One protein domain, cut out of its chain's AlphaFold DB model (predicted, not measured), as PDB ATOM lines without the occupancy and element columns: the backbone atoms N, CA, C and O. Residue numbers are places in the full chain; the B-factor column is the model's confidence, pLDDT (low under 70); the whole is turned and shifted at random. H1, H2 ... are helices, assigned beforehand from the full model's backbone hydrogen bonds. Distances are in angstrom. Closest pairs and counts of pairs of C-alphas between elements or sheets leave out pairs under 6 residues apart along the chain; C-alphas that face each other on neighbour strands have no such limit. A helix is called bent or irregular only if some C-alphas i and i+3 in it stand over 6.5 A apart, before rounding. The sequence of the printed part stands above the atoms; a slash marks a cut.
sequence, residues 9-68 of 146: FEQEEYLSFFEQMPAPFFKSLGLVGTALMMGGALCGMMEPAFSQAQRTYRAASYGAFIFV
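What this domain is: This is residues 9 to 68 of the 146 residues of an uncharacterized protein of candidate division Zixibacteria bacterium (UniProt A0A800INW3). One long helix, H2, is the shaft of an extended model; the short helix H1 makes a corner with it at its first end, and a long stretch with no named element, residues 42 to 68, loops out past its last end and comes back across that end. The middle of the shaft is bare, and residues 53 to 59 stick out. The printed part has 60 residues with two named helices, H1 then H2, and no named strand; the class is all helix, though only 27 of the 60 residues are in named elements. The whole is extended, with a radius of gyration of the C-alphas of 16.2 A, and elongated, spanning 46 by 29 by 20 A.

How they stand to each other: H2, residues 22 to 41, is the longest helix, and its residues 27 to 34 stand free. H1, residues 14 to 20, is close to H2 but not clearly touching it: the closest C-alphas, those of Phe 18 and Phe 25, are 6.9 A apart. Their lines stand at a steep tilt of 51 degrees, and they run opposite ways. A tight link of one residue joins them. In H1 and H2 every O i to N i+4 pair is within hydrogen-bond range.

Where its parts are: H2 has 20 residues and measures 27.1 A from C-alpha 22 at (-51.738, -13.048, 22.087) to C-alpha 41 at (-47.825, 6.886, 40.046). It is neither bent nor irregular, but only just: C-alphas 38 and 41 are 6.2 A apart. H1 has 7 residues and measures 10.1 A, beginning at C-alpha 14 at (-43.180, -17.003, 25.930).

The domain as a whole: The two C-alphas farthest apart are those of Gln 20 and Thr 56, at 46.9 A. The printed part has no cut. Its mean pLDDT is 83.9; residues 9, 11 and 52 are under 70.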
ATOM      1  N   PHE A   9     -46.576 -16.873  32.411       69.94
ATOM      2  CA  PHE A   9     -45.937 -17.760  31.442       69.94
ATOM      3  C   PHE A   9     -44.486 -18.045  31.821       69.94
ATOM      4  O   PHE A   9     -43.777 -17.158  32.308       69.94
ATOM      5  N   GLU A  10     -44.048 -19.269  31.537       72.06
ATOM      6  CA  GLU A  10     -42.639 -19.649  31.588       72.06
ATOM      7  C   GLU A  10     -41.849 -18.911  30.502       72.06
ATOM      8  O   GLU A  10     -42.314 -18.719  29.372       72.06
ATOM      9  N   GLN A  11     -40.638 -18.477  30.850       67.81
ATOM     10  CA  GLN A  11     -39.856 -17.568  30.011       67.81
ATOM     11  C   GLN A  11     -39.383 -18.226  28.701       67.81
ATOM     12  O   GLN A  11     -39.254 -17.541  27.686       67.81
ATOM     13  N   GLU A  12     -39.161 -19.542  28.710       71.06
ATOM     14  CA  GLU A  12     -38.631 -20.306  27.571       71.06
ATOM     15  C   GLU A  12     -39.643 -20.469  26.422       71.06
ATOM     16  O   GLU A  12     -39.250 -20.543  25.259       71.06
ATOM     17  N   GLU A  13     -40.947 -20.441  26.715       76.81
ATOM     18  CA  GLU A  13     -42.019 -20.673  25.730       76.81
ATOM     19  C   GLU A  13     -42.822 -19.404  25.392       76.81
ATOM     20  O   GLU A  13     -43.751 -19.428  24.580       76.81
ATOM     21  N   TYR A  14     -42.439 -18.265  25.976       78.88
ATOM     22  CA  TYR A  14     -43.180 -17.003  25.930       78.88
ATOM     23  C   TYR A  14     -43.566 -16.561  24.508       78.88
ATOM     24  O   TYR A  14     -44.718 -16.208  24.256       78.88
ATOM     25  N   LEU A  15     -42.619 -16.594  23.562       82.62
ATOM     26  CA  LEU A  15     -42.870 -16.172  22.175       82.62
ATOM     27  C   LEU A  15     -43.838 -17.116  21.456       82.62
ATOM     28  O   LEU A  15     -44.729 -16.652  20.749       82.62
ATOM     29  N   SER A  16     -43.710 -18.424  21.688       87.19
ATOM     30  CA  SER A  16     -44.601 -19.420  21.090       87.19
ATOM     31  C   SER A  16     -46.035 -19.256  21.593       87.19
ATOM     32  O   SER A  16     -46.985 -19.296  20.808       87.19
ATOM     33  N   PHE A  17     -46.210 -19.009  22.893       87.56
ATOM     34  CA  PHE A  17     -47.528 -18.736  23.458       87.56
ATOM     35  C   PHE A  17     -48.109 -17.409  22.979       87.56
ATOM     36  O   PHE A  17     -49.315 -17.337  22.744       87.56
ATOM     37  N   PHE A  18     -47.282 -16.380  22.788       87.00
ATOM     38  CA  PHE A  18     -47.739 -15.102  22.250       87.00
ATOM     39  C   PHE A  18     -48.272 -15.237  20.822       87.00
ATOM     40  O   PHE A  18     -49.326 -14.684  20.513       87.00
ATOM     41  N   GLU A  19     -47.591 -16.003  19.967       90.00
ATOM     42  CA  GLU A  19     -48.045 -16.259  18.595       90.00
ATOM     43  C   GLU A  19     -49.380 -17.013  18.558       90.00
ATOM     44  O   GLU A  19     -50.266 -16.675  17.771       90.00
ATOM     45  N   GLN A  20     -49.548 -18.013  19.425       92.69
ATOM     46  CA  GLN A  20     -50.752 -18.848  19.458       92.69
ATOM     47  C   GLN A  20     -51.939 -18.151  20.135       92.69
ATOM     48  O   GLN A  20     -53.089 -18.306  19.720       92.69
ATOM     49  N   MET A  21     -51.674 -17.403  21.204       90.50
ATOM     50  CA  MET A  21     -52.681 -16.787  22.062       90.50
ATOM     51  C   MET A  21     -52.190 -15.417  22.546       90.50
ATOM     52  O   MET A  21     -51.816 -15.268  23.707       90.50
ATOM     53  N   PRO A  22     -52.238 -14.371  21.707       88.75
ATOM     54  CA  PRO A  22     -51.738 -13.048  22.087       88.75
ATOM     55  C   PRO A  22     -52.633 -12.332  23.111       88.75
ATOM     56  O   PRO A  22     -52.175 -11.480  23.872       88.75
ATOM     57  N   ALA A  23     -53.932 -12.651  23.158       91.31
ATOM     58  CA  ALA A  23     -54.898 -11.907  23.968       91.31
ATOM     59  C   ALA A  23     -54.609 -11.915  25.491       91.31
ATOM     60  O   ALA A  23     -54.714 -10.851  26.103       91.31
ATOM     61  N   PRO A  24     -54.238 -13.044  26.130       88.56
ATOM     62  CA  PRO A  24     -53.777 -13.067  27.521       88.56
ATOM     63  C   PRO A  24     -52.623 -12.105  27.833       88.56
ATOM     64  O   PRO A  24     -52.649 -11.476  28.886       88.56
ATOM     65  N   PHE A  25     -51.666 -11.926  26.919       87.25
ATOM     66  CA  PHE A  25     -50.509 -11.045  27.120       87.25
ATOM     67  C   PHE A  25     -50.905  -9.571  27.158       87.25
ATOM     68  O   PHE A  25     -50.460  -8.810  28.011       87.25
ATOM     69  N   PHE A  26     -51.791  -9.149  26.259       88.69
ATOM     70  CA  PHE A  26     -52.287  -7.772  26.288       88.69
ATOM     71  C   PHE A  26     -53.170  -7.507  27.515       88.69
ATOM     72  O   PHE A  26     -53.143  -6.409  28.070       88.69
ATOM     73  N   LYS A  27     -53.917  -8.515  27.985       88.38
ATOM     74  CA  LYS A  27     -54.688  -8.419  29.233       88.38
ATOM     75  C   LYS A  27     -53.777  -8.334  30.458       88.38
ATOM     76  O   LYS A  27     -54.028  -7.496  31.322       88.38
ATOM     77  N   SER A  28     -52.717  -9.143  30.526       87.50
ATOM     78  CA  SER A  28     -51.749  -9.078  31.626       87.50
ATOM     79  C   SER A  28     -51.006  -7.745  31.636       87.50
ATOM     80  O   SER A  28     -50.877  -7.143  32.697       87.50
ATOM     81  N   LEU A  29     -50.627  -7.214  30.467       87.31
ATOM     82  CA  LEU A  29     -50.042  -5.877  30.351       87.31
ATOM     83  C   LEU A  29     -50.978  -4.794  30.907       87.31
ATOM     84  O   LEU A  29     -50.524  -3.892  31.606       87.31
ATOM     85  N   GLY A  30     -52.284  -4.903  30.639       90.75
ATOM     86  CA  GLY A  30     -53.292  -4.019  31.225       90.75
ATOM     87  C   GLY A  30     -53.320  -4.093  32.755       90.75
ATOM     88  O   GLY A  30     -53.259  -3.057  33.413       90.75
ATOM     89  N   LEU A  31     -53.343  -5.304  33.321       91.12
ATOM     90  CA  LEU A  31     -53.335  -5.519  34.775       91.12
ATOM     91  C   LEU A  31     -52.057  -4.978  35.436       91.12
ATOM     92  O   LEU A  31     -52.141  -4.265  36.437       91.12
ATOM     93  N   VAL A  32     -50.885  -5.256  34.853       89.38
ATOM     94  CA  VAL A  32     -49.592  -4.724  35.313       89.38
ATOM     95  C   VAL A  32     -49.581  -3.200  35.231       89.38
ATOM     96  O   VAL A  32     -49.187  -2.534  36.185       89.38
ATOM     97  N   GLY A  33     -50.074  -2.632  34.128       91.44
ATOM     98  CA  GLY A  33     -50.212  -1.188  33.964       91.44
ATOM     99  C   GLY A  33     -51.068  -0.562  35.064       91.44
ATOM    100  O   GLY A  33     -50.647   0.407  35.691       91.44
ATOM    101  N   THR A  34     -52.233  -1.140  35.365       92.56
ATOM    102  CA  THR A  34     -53.099  -0.682  36.461       92.56
ATOM    103  C   THR A  34     -52.390  -0.755  37.815       92.56
ATOM    104  O   THR A  34     -52.407   0.228  38.556       92.56
ATOM    105  N   ALA A  35     -51.710  -1.863  38.122       90.06
ATOM    106  CA  ALA A  35     -50.960  -2.015  39.368       90.06
ATOM    107  C   ALA A  35     -49.839  -0.969  39.502       90.06
ATOM    108  O   ALA A  35     -49.700  -0.351  40.557       90.06
ATOM    109  N   LEU A  36     -49.091  -0.700  38.425       88.69
ATOM    110  CA  LEU A  36     -48.046   0.330  38.391       88.69
ATOM    111  C   LEU A  36     -48.612   1.742  38.563       88.69
ATOM    112  O   LEU A  36     -48.015   2.572  39.249       88.69
ATOM    113  N   MET A  37     -49.765   2.034  37.963       92.06
ATOM    114  CA  MET A  37     -50.404   3.341  38.121       92.06
ATOM    115  C   MET A  37     -50.919   3.545  39.546       92.06
ATOM    116  O   MET A  37     -50.736   4.621  40.108       92.06
ATOM    117  N   MET A  38     -51.510   2.518  40.154       93.38
ATOM    118  CA  MET A  38     -52.076   2.608  41.502       93.38
ATOM    119  C   MET A  38     -50.992   2.573  42.586       93.38
ATOM    120  O   MET A  38     -50.987   3.433  43.456       93.38
ATOM    121  N   GLY A  39     -50.055   1.625  42.528       89.06
ATOM    122  CA  GLY A  39     -48.982   1.478  43.520       89.06
ATOM    123  C   GLY A  39     -47.762   2.371  43.276       89.06
ATOM    124  O   GLY A  39     -46.981   2.607  44.191       89.06
ATOM    125  N   GLY A  40     -47.569   2.875  42.057       87.12
ATOM    126  CA  GLY A  40     -46.440   3.733  41.694       87.12
ATOM    127  C   GLY A  40     -46.852   5.192  41.542       87.12
ATOM    128  O   GLY A  40     -46.564   6.020  42.407       87.12
ATOM    129  N   ALA A  41     -47.514   5.507  40.426       88.44
ATOM    130  CA  ALA A  41     -47.825   6.886  40.046       88.44
ATOM    131  C   ALA A  41     -48.716   7.595  41.081       88.44
ATOM    132  O   ALA A  41     -48.352   8.659  41.577       88.44
ATOM    133  N   LEU A  42     -49.840   6.982  41.467       90.62
ATOM    134  CA  LEU A  42     -50.775   7.543  42.450       90.62
ATOM    135  C   LEU A  42     -50.147   7.683  43.845       90.62
ATOM    136  O   LEU A  42     -50.488   8.600  44.588       90.62
ATOM    137  N   CYS A  43     -49.190   6.820  44.183       88.50
ATOM    138  CA  CYS A  43     -48.413   6.915  45.418       88.50
ATOM    139  C   CYS A  43     -47.320   8.003  45.373       88.50
ATOM    140  O   CYS A  43     -46.563   8.135  46.332       88.50
ATOM    141  N   GLY A  44     -47.205   8.769  44.280       86.06
ATOM    142  CA  GLY A  44     -46.222   9.846  44.121       86.06
ATOM    143  C   GLY A  44     -44.799   9.360  43.832       86.06
ATOM    144  O   GLY A  44     -43.860  10.152  43.861       86.06
ATOM    145  N   MET A  45     -44.614   8.072  43.524       81.75
ATOM    146  CA  MET A  45     -43.287   7.466  43.332       81.75
ATOM    147  C   MET A  45     -42.567   7.969  42.071       81.75
ATOM    148  O   MET A  45     -41.363   7.769  41.929       81.75
ATOM    149  N   MET A  46     -43.309   8.581  41.144       79.00
ATOM    150  CA  MET A  46     -42.802   9.113  39.876       79.00
ATOM    151  C   MET A  46     -42.570  10.631  39.914       79.00
ATOM    152  O   MET A  46     -42.128  11.203  38.920       79.00
ATOM    153  N   GLU A  47     -42.864  11.289  41.039       83.38
ATOM    154  CA  GLU A  47     -42.648  12.726  41.190       83.38
ATOM    155  C   GLU A  47     -41.147  13.060  41.192       83.38
ATOM    156  O   GLU A  47     -40.362  12.345  41.819       83.38
ATOM    157  N   PRO A  48     -40.712  14.181  40.587       78.06
ATOM    158  CA  PRO A  48     -39.306  14.598  40.620       78.06
ATOM    159  C   PRO A  48     -38.753  14.784  42.042       78.06
ATOM    160  O   PRO A  48     -37.567  14.564  42.288       78.06
ATOM    161  N   ALA A  49     -39.620  15.164  42.990       75.19
ATOM    162  CA  ALA A  49     -39.290  15.267  44.412       75.19
ATOM    163  C   ALA A  49     -38.945  13.904  45.043       75.19
ATOM    164  O   ALA A  49     -38.265  13.835  46.065       75.19
ATOM    165  N   PHE A  50     -39.369  12.808  44.416       73.38
ATOM    166  CA  PHE A  50     -39.149  11.440  44.851       73.38
ATOM    167  C   PHE A  50     -37.825  10.873  44.305       73.38
ATOM    168  O   PHE A  50     -37.754   9.811  43.688       73.38
ATOM    169  N   SER A  51     -36.731  11.608  44.526       70.94
ATOM    170  CA  SER A  51     -35.404  11.235  44.028       70.94
ATOM    171  C   SER A  51     -34.759  10.133  44.872       70.94
ATOM    172  O   SER A  51     -34.501  10.307  46.065       70.94
ATOM    173  N   GLN A  52     -34.393   9.013  44.239       67.50
ATOM    174  CA  GLN A  52     -33.644   7.932  44.896       67.50
ATOM    175  C   GLN A  52     -32.297   8.393  45.474       67.50
ATOM    176  O   GLN A  52     -31.827   7.827  46.460       67.50
ATOM    177  N   ALA A  53     -31.690   9.439  44.906       70.31
ATOM    178  CA  ALA A  53     -30.399   9.958  45.351       70.31
ATOM    179  C   ALA A  53     -30.456  10.622  46.738       70.31
ATOM    180  O   ALA A  53     -29.441  10.661  47.430       70.31
ATOM    181  N   GLN A  54     -31.630  11.114  47.148       71.75
ATOM    182  CA  GLN A  54     -31.827  11.848  48.405       71.75
ATOM    183  C   GLN A  54     -32.338  10.963  49.552       71.75
ATOM    184  O   GLN A  54     -32.579  11.447  50.655       71.75
ATOM    185  N   ARG A  55     -32.513   9.657  49.314       73.69
ATOM    186  CA  ARG A  55     -33.085   8.729  50.294       73.69
ATOM    187  C   ARG A  55     -32.022   8.093  51.180       73.69
ATOM    188  O   ARG A  55     -31.018   7.586  50.682       73.69
ATOM    189  N   THR A  56     -32.323   8.004  52.476       80.31
ATOM    190  CA  THR A  56     -31.560   7.202  53.447       80.31
ATOM    191  C   THR A  56     -31.520   5.729  53.034       80.31
ATOM    192  O   THR A  56     -30.460   5.110  53.046       80.31
ATOM    193  N   TYR A  57     -32.659   5.187  52.586       81.44
ATOM    194  CA  TYR A  57     -32.789   3.810  52.107       81.44
ATOM    195  C   TYR A  57     -33.063   3.797  50.604       81.44
ATOM    196  O   TYR A  57     -34.209   3.834  50.156       81.44
ATOM    197  N   ARG A  58     -31.992   3.761  49.807       76.25
ATOM    198  CA  ARG A  58     -32.078   3.841  48.338       76.25
ATOM    199  C   ARG A  58     -32.902   2.710  47.712       76.25
ATOM    200  O   ARG A  58     -33.570   2.939  46.713       76.25
ATOM    201  N   ALA A  59     -32.908   1.532  48.339       76.19
ATOM    202  CA  ALA A  59     -33.648   0.354  47.881       76.19
ATOM    203  C   ALA A  59     -35.160   0.385  48.196       76.19
ATOM    204  O   ALA A  59     -35.898  -0.474  47.726       76.19
ATOM    205  N   ALA A  60     -35.652   1.358  48.974       76.81
ATOM    206  CA  ALA A  60     -37.063   1.443  49.365       76.81
ATOM    207  C   ALA A  60     -37.940   2.060  48.254       76.81
ATOM    208  O   ALA A  60     -38.590   3.086  48.449       76.81
ATOM    209  N   SER A  61     -37.913   1.491  47.050       73.00
ATOM    210  CA  SER A  61     -38.476   2.071  45.820       73.00
ATOM    211  C   SER A  61     -39.887   1.599  45.457       73.00
ATOM    212  O   SER A  61     -40.322   1.852  44.338       73.00
ATOM    213  N   TYR A  62     -40.607   0.951  46.373       77.62
ATOM    214  CA  TYR A  62     -41.960   0.448  46.127       77.62
ATOM    215  C   TYR A  62     -43.010   1.309  46.827       77.62
ATOM    216  O   TYR A  62     -42.813   1.728  47.968       77.62
ATOM    217  N   GLY A  63     -44.114   1.570  46.130       84.50
ATOM    218  CA  GLY A  63     -45.333   2.113  46.715       84.50
ATOM    219  C   GLY A  63     -46.419   1.040  46.753       84.50
ATOM    220  O   GLY A  63     -46.347   0.032  46.046       84.50
ATOM    221  N   ALA A  64     -47.404   1.243  47.620       89.31
ATOM    222  CA  ALA A  64     -48.510   0.322  47.810       89.31
ATOM    223  C   ALA A  64     -49.825   1.093  47.802       89.31
ATOM    224  O   ALA A  64     -49.949   2.147  48.428       89.31
ATOM    225  N   PHE A  65     -50.815   0.530  47.120       92.44
ATOM    226  CA  PHE A  65     -52.175   1.034  47.113       92.44
ATOM    227  C   PHE A  65     -53.089   0.032  47.809       92.44
ATOM    228  O   PHE A  65     -53.084  -1.153  47.477       92.44
ATOM    229  N   ILE A  66     -53.878   0.516  48.767       95.00
ATOM    230  CA  ILE A  66     -54.821  -0.296  49.534       95.00
ATOM    231  C   ILE A  66     -56.215   0.285  49.325       95.00
ATOM    232  O   ILE A  66     -56.441   1.474  49.551       95.00
ATOM    233  N   PHE A  67     -57.151  -0.566  48.912       94.62
ATOM    234  CA  PHE A  67     -58.549  -0.210  48.711       94.62
ATOM    235  C   PHE A  67     -59.444  -1.093  49.565       94.62
ATOM    236  O   PHE A  67     -59.328  -2.316  49.538       94.62
ATOM    237  N   VAL A  68     -60.332  -0.460  50.328       97.56
ATOM    238  CA  VAL A  68     -61.235  -1.134  51.262       97.56
ATOM    239  C   VAL A  68     -62.662  -0.735  50.925       97.56
ATOM    240  O   VAL A  68     -62.974   0.452  50.821       97.56
TER     241      VAL A  68